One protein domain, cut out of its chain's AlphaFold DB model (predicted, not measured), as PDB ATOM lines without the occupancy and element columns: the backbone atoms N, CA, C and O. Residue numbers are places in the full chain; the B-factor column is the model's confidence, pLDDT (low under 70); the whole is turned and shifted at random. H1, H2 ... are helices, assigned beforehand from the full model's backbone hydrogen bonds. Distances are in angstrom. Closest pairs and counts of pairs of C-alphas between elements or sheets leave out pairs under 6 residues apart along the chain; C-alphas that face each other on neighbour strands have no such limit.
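AT A GLANCE: This is residues 68 to 104 and 143 to 155 of the 172 residues of an uncharacterized protein of Calditrichaeota bacterium (UniProt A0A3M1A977). A long helix, H2, sticks out with residues 88 to 104 as an arm from a small, loose head that holds its first turn, the link before it and two short helices, H1 and H3. The printed part has 50 residues, with three named helices in the order H1, H2, H3 and no named strand: all helix. The whole is loose, with a radius of gyration of the C-alphas of 12.8 A, and elongated, spanning 37 by 20 by 20 A.

HOW THE PARTS SIT: H2, residues 84 to 104, is close to but not clearly touching H1, residues 69 to 78; their closest C-alphas, of Leu 77 and Leu 84, are 7.1 A apart. They run opposite ways at a shallow tilt of 32 degrees. H3, residues 145 to 155, is apart from H2, and only just apart from H1, at 8.3 A between closest C-alphas. In H1, H2 and H3 every O i to N i+4 pair is within hydrogen-bond range.

IN THESE COORDINATES: H2 measures 30.3 A from C-alpha 84 at (18.436, 17.130, 13.209) to C-alpha 104 at (-0.174, 31.644, 32.220). H1 measures 14.3 A and H3 15.3 A.

THE WHOLE: Residues 105 to 142 are not printed; C-alphas 104 and 143 are 24.4 A apart across the cut. The link from H1 to H2 is tight. The pLDDT is under 70 at residue 97 and residues 99 to 104.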
ATOM      1  N   SER A  68      29.643  27.614  24.041       77.25
ATOM      2  CA  SER A  68      28.412  28.076  23.408       77.25
ATOM      3  C   SER A  68      27.465  26.898  23.159       77.25
ATOM      4  O   SER A  68      27.870  25.809  22.739       77.25
ATOM      5  N   SER A  69      26.171  27.117  23.386       73.06
ATOM      6  CA  SER A  69      25.132  26.118  23.104       73.06
ATOM      7  C   SER A  69      25.209  25.615  21.658       73.06
ATOM      8  O   SER A  69      25.014  24.430  21.393       73.06
ATOM      9  N   GLN A  70      25.589  26.494  20.730       72.31
ATOM     10  CA  GLN A  70      25.796  26.171  19.325       72.31
ATOM     11  C   GLN A  70      26.981  25.218  19.099       72.31
ATOM     12  O   GLN A  70      26.877  24.315  18.268       72.31
ATOM     13  N   ALA A  71      28.079  25.360  19.850       74.62
ATOM     14  CA  ALA A  71      29.205  24.428  19.794       74.62
ATOM     15  C   ALA A  71      28.807  23.033  20.299       74.62
ATOM     16  O   ALA A  71      29.115  22.034  19.647       74.62
ATOM     17  N   VAL A  72      28.041  22.956  21.394       78.00
ATOM     18  CA  VAL A  72      27.509  21.680  21.902       78.00
ATOM     19  C   VAL A  72      26.617  21.013  20.855       78.00
ATOM     20  O   VAL A  72      26.802  19.837  20.557       78.00
ATOM     21  N   ILE A  73      25.692  21.757  20.242       77.25
ATOM     22  CA  ILE A  73      24.789  21.230  19.208       77.25
ATOM     23  C   ILE A  73      25.577  20.659  18.022       77.25
ATOM     24  O   ILE A  73      25.298  19.537  17.597       77.25
ATOM     25  N   LYS A  74      26.592  21.380  17.526       75.50
ATOM     26  CA  LYS A  74      27.448  20.904  16.425       75.50
ATOM     27  C   LYS A  74      28.135  19.582  16.769       75.50
ATOM     28  O   LYS A  74      28.112  18.660  15.960       75.50
ATOM     29  N   VAL A  75      28.684  19.454  17.979       79.06
ATOM     30  CA  VAL A  75      29.330  18.212  18.434       79.06
ATOM     31  C   VAL A  75      28.323  17.065  18.562       79.06
ATOM     32  O   VAL A  75      28.638  15.930  18.205       79.06
ATOM     33  N   LEU A  76      27.104  17.335  19.036       79.75
ATOM     34  CA  LEU A  76      26.065  16.311  19.172       79.75
ATOM     35  C   LEU A  76      25.563  15.784  17.829       79.75
ATOM     36  O   LEU A  76      25.339  14.576  17.714       79.75
ATOM     37  N   LEU A  77      25.436  16.664  16.834       79.25
ATOM     38  CA  LEU A  77      25.109  16.288  15.460       79.25
ATOM     39  C   LEU A  77      26.262  15.499  14.825       79.25
ATOM     40  O   LEU A  77      26.040  14.405  14.316       79.25
ATOM     41  N   ALA A  78      27.499  15.997  14.929       75.38
ATOM     42  CA  ALA A  78      28.679  15.354  14.347       75.38
ATOM     43  C   ALA A  78      28.948  13.955  14.925       75.38
ATOM     44  O   ALA A  78      29.366  13.053  14.206       75.38
ATOM     45  N   LYS A  79      28.671  13.745  16.219       78.62
ATOM     46  CA  LYS A  79      28.793  12.429  16.869       78.62
ATOM     47  C   LYS A  79      27.561  11.530  16.693       78.62
ATOM     48  O   LYS A  79      27.525  10.452  17.285       78.62
ATOM     49  N   GLY A  80      26.533  11.966  15.956       77.62
ATOM     50  CA  GLY A  80      25.292  11.206  15.756       77.62
ATOM     51  C   GLY A  80      24.544  10.894  17.060       77.62
ATOM     52  O   GLY A  80      23.810   9.909  17.154       77.62
ATOM     53  N   LEU A  81      24.767  11.695  18.108       76.25
ATOM     54  CA  LEU A  81      24.127  11.511  19.413       76.25
ATOM     55  C   LEU A  81      22.694  12.049  19.424       76.25
ATOM     56  O   LEU A  81      21.878  11.575  20.217       76.25
ATOM     57  N   VAL A  82      22.419  13.025  18.557       80.38
ATOM     58  CA  VAL A  82      21.116  13.655  18.335       80.38
ATOM     59  C   VAL A  82      20.936  13.848  16.830       80.38
ATOM     60  O   VAL A  82      21.867  14.278  16.155       80.38
ATOM     61  N   SER A  83      19.755  13.534  16.303       80.94
ATOM     62  CA  SER A  83      19.398  13.824  14.908       80.94
ATOM     63  C   SER A  83      18.864  15.250  14.739       80.94
ATOM     64  O   SER A  83      18.306  15.839  15.668       80.94
ATOM     65  N   LEU A  84      18.968  15.799  13.524       81.62
ATOM     66  CA  LEU A  84      18.436  17.130  13.209       81.62
ATOM     67  C   LEU A  84      16.924  17.226  13.499       81.62
ATOM     68  O   LEU A  84      16.445  18.235  14.013       81.62
ATOM     69  N   GLN A  85      16.183  16.144  13.238       80.56
ATOM     70  CA  GLN A  85      14.743  16.055  13.486       80.56
ATOM     71  C   GLN A  85      14.397  16.046  14.986       80.56
ATOM     72  O   GLN A  85      13.374  16.593  15.400       80.56
ATOM     73  N   GLU A  86      15.230  15.432  15.827       74.06
ATOM     74  CA  GLU A  86      15.054  15.490  17.283       74.06
ATOM     75  C   GLU A  86      15.345  16.889  17.827       74.06
ATOM     76  O   GLU A  86      14.632  17.354  18.721       74.06
ATOM     77  N   LEU A  87      16.349  17.572  17.268       81.88
ATOM     78  CA  LEU A  87      16.694  18.937  17.648       81.88
ATOM     79  C   LEU A  87      15.554  19.912  17.315       81.88
ATOM     80  O   LEU A  87      15.150  20.694  18.174       81.88
ATOM     81  N   SER A  88      14.979  19.815  16.112       79.19
ATOM     82  CA  SER A  88      13.874  20.682  15.683       79.19
ATOM     83  C   SER A  88      12.600  20.455  16.501       79.19
ATOM     84  O   SER A  88      11.951  21.415  16.918       79.19
ATOM     85  N   ARG A  89      12.267  19.198  16.829       77.62
ATOM     86  CA  ARG A  89      11.152  18.880  17.740       77.62
ATOM     87  C   ARG A  89      11.371  19.449  19.140       77.62
ATOM     88  O   ARG A  89      10.426  19.951  19.747       77.62
ATOM     89  N   ALA A  90      12.596  19.370  19.660       76.81
ATOM     90  CA  ALA A  90      12.930  19.927  20.967       76.81
ATOM     91  C   ALA A  90      12.829  21.460  20.973       76.81
ATOM     92  O   ALA A  90      12.278  22.031  21.914       76.81
ATOM     93  N   GLU A  91      13.296  22.122  19.913       78.31
ATOM     94  CA  GLU A  91      13.180  23.572  19.758       78.31
ATOM     95  C   GLU A  91      11.714  24.016  19.663       78.31
ATOM     96  O   GLU A  91      11.303  24.956  20.349       78.31
ATOM     97  N   TYR A  92      10.901  23.300  18.884       77.44
ATOM     98  CA  TYR A  92       9.469  23.566  18.763       77.44
ATOM     99  C   TYR A  92       8.745  23.432  20.110       77.44
ATOM    100  O   TYR A  92       8.003  24.330  20.510       77.44
ATOM    101  N   ALA A  93       9.016  22.359  20.861       72.88
ATOM    102  CA  ALA A  93       8.444  22.154  22.192       72.88
ATOM    103  C   ALA A  93       8.843  23.265  23.179       72.88
ATOM    104  O   ALA A  93       8.023  23.707  23.983       72.88
ATOM    105  N   LEU A  94      10.085  23.753  23.098       74.75
ATOM    106  CA  LEU A  94      10.577  24.833  23.952       74.75
ATOM    107  C   LEU A  94       9.912  26.176  23.617       74.75
ATOM    108  O   LEU A  94       9.545  26.926  24.523       74.75
ATOM    109  N   ARG A  95       9.697  26.466  22.327       75.75
ATOM    110  CA  ARG A  95       8.940  27.647  21.879       75.75
ATOM    111  C   ARG A  95       7.478  27.577  22.326       75.75
ATOM    112  O   ARG A  95       6.974  28.562  22.860       75.75
ATOM    113  N   ALA A  96       6.836  26.417  22.184       71.88
ATOM    114  CA  ALA A  96       5.462  26.196  22.634       71.88
ATOM    115  C   ALA A  96       5.316  26.386  24.155       71.88
ATOM    116  O   ALA A  96       4.400  27.068  24.611       71.88
ATOM    117  N   GLN A  97       6.261  25.870  24.950       68.50
ATOM    118  CA  GLN A  97       6.266  26.064  26.404       68.50
ATOM    119  C   GLN A  97       6.444  27.544  26.785       68.50
ATOM    120  O   GLN A  97       5.734  28.054  27.648       68.50
ATOM    121  N   LYS A  98       7.343  28.264  26.103       70.50
ATOM    122  CA  LYS A  98       7.571  29.697  26.341       70.50
ATOM    123  C   LYS A  98       6.342  30.547  26.002       70.50
ATOM    124  O   LYS A  98       6.113  31.574  26.636       70.50
ATOM    125  N   GLN A  99       5.545  30.130  25.018       67.81
ATOM    126  CA  GLN A  99       4.259  30.762  24.721       67.81
ATOM    127  C   GLN A  99       3.228  30.467  25.818       67.81
ATOM    128  O   GLN A  99       2.596  31.394  26.315       67.81
ATOM    129  N   GLN A 100       3.123  29.221  26.288       63.84
ATOM    130  CA  GLN A 100       2.228  28.866  27.399       63.84
ATOM    131  C   GLN A 100       2.557  29.623  28.696       63.84
ATOM    132  O   GLN A 100       1.647  30.080  29.380       63.84
ATOM    133  N   GLU A 101       3.837  29.830  29.013       60.00
ATOM    134  CA  GLU A 101       4.269  30.603  30.188       60.00
ATOM    135  C   GLU A 101       3.882  32.089  30.095       60.00
ATOM    136  O   GLU A 101       3.546  32.697  31.113       60.00
ATOM    137  N   ARG A 102       3.845  32.662  28.882       59.06
ATOM    138  CA  ARG A 102       3.367  34.036  28.642       59.06
ATOM    139  C   ARG A 102       1.853  34.158  28.809       59.06
ATOM    140  O   ARG A 102       1.383  35.166  29.319       59.06
ATOM    141  N   HIS A 103       1.095  33.127  28.438       55.44
ATOM    142  CA  HIS A 103      -0.356  33.105  28.644       55.44
ATOM    143  C   HIS A 103      -0.742  32.780  30.099       55.44
ATOM    144  O   HIS A 103      -1.730  33.304  30.602       55.44
ATOM    145  N   ALA A 104       0.064  31.989  30.816       55.16
ATOM    146  CA  ALA A 104      -0.174  31.644  32.220       55.16
ATOM    147  C   ALA A 104       0.123  32.794  33.203       55.16
ATOM    148  O   ALA A 104      -0.425  32.824  34.302       55.16
ATOM    149  N   LYS A 143      14.523  11.387  31.473       84.25
ATOM    150  CA  LYS A 143      13.240  11.276  30.762       84.25
ATOM    151  C   LYS A 143      13.381  10.731  29.338       84.25
ATOM    152  O   LYS A 143      12.591   9.880  28.940       84.25
ATOM    153  N   HIS A 144      14.380  11.182  28.578       82.44
ATOM    154  CA  HIS A 144      14.546  10.806  27.170       82.44
ATOM    155  C   HIS A 144      15.772   9.904  26.956       82.44
ATOM    156  O   HIS A 144      16.724   9.901  27.736       82.44
ATOM    157  N   ARG A 145      15.752   9.058  25.914       80.38
ATOM    158  CA  ARG A 145      16.872   8.143  25.611       80.38
ATOM    159  C   ARG A 145      18.128   8.911  25.185       80.38
ATOM    160  O   ARG A 145      19.207   8.606  25.682       80.38
ATOM    161  N   TRP A 146      17.990   9.912  24.319       80.62
ATOM    162  CA  TRP A 146      19.114  10.731  23.853       80.62
ATOM    163  C   TRP A 146      19.706  11.586  24.981       80.62
ATOM    164  O   TRP A 146      20.923  11.656  25.115       80.62
ATOM    165  N   SER A 147      18.881  12.137  25.880       85.25
ATOM    166  CA  SER A 147      19.368  12.924  27.022       85.25
ATOM    167  C   SER A 147      20.128  12.063  28.028       85.25
ATOM    168  O   SER A 147      21.072  12.530  28.663       85.25
ATOM    169  N   ARG A 148      19.769  10.777  28.129       86.94
ATOM    170  CA  ARG A 148      20.565   9.800  28.870       86.94
ATOM    171  C   ARG A 148      21.933   9.583  28.224       86.94
ATOM    172  O   ARG A 148      22.944   9.702  28.911       86.94
ATOM    173  N   ARG A 149      21.986   9.350  26.908       83.06
ATOM    174  CA  ARG A 149      23.264   9.229  26.173       83.06
ATOM    175  C   ARG A 149      24.135  10.477  26.353       83.06
ATOM    176  O   ARG A 149      25.320  10.344  26.632       83.06
ATOM    177  N   LEU A 150      23.528  11.661  26.289       83.69
ATOM    178  CA  LEU A 150      24.191  12.943  26.522       83.69
ATOM    179  C   LEU A 150      24.783  13.047  27.933       83.69
ATOM    180  O   LEU A 150      25.952  13.380  28.085       83.69
ATOM    181  N   GLY A 151      24.005  12.719  28.967       85.31
ATOM    182  CA  GLY A 151      24.494  12.755  30.346       85.31
ATOM    183  C   GLY A 151      25.580  11.713  30.635       85.31
ATOM    184  O   GLY A 151      26.451  11.951  31.467       85.31
ATOM    185  N   THR A 152      25.582  10.579  29.928       83.25
ATOM    186  CA  THR A 152      26.704   9.629  29.974       83.25
ATOM    187  C   THR A 152      27.948  10.201  29.300       83.25
ATOM    188  O   THR A 152      29.022  10.115  29.880       83.25
ATOM    189  N   ALA A 153      27.811  10.812  28.120       78.50
ATOM    190  CA  ALA A 153      28.937  11.370  27.372       78.50
ATOM    191  C   ALA A 153      29.582  12.584  28.063       78.50
ATOM    192  O   ALA A 153      30.800  12.709  28.041       78.50
ATOM    193  N   LEU A 154      28.781  13.463  28.676       79.69
ATOM    194  CA  LEU A 154      29.270  14.693  29.310       79.69
ATOM    195  C   LEU A 154      29.673  14.511  30.777       79.69
ATOM    196  O   LEU A 154      30.604  15.157  31.234       79.69
ATOM    197  N   PHE A 155      28.963  13.663  31.528       81.06
ATOM    198  CA  PHE A 155      29.126  13.564  32.985       81.06
ATOM    199  C   PHE A 155      29.426  12.140  33.477       81.06
ATOM    200  O   PHE A 155      29.396  11.889  34.683       81.06
TER     201      PHE A 155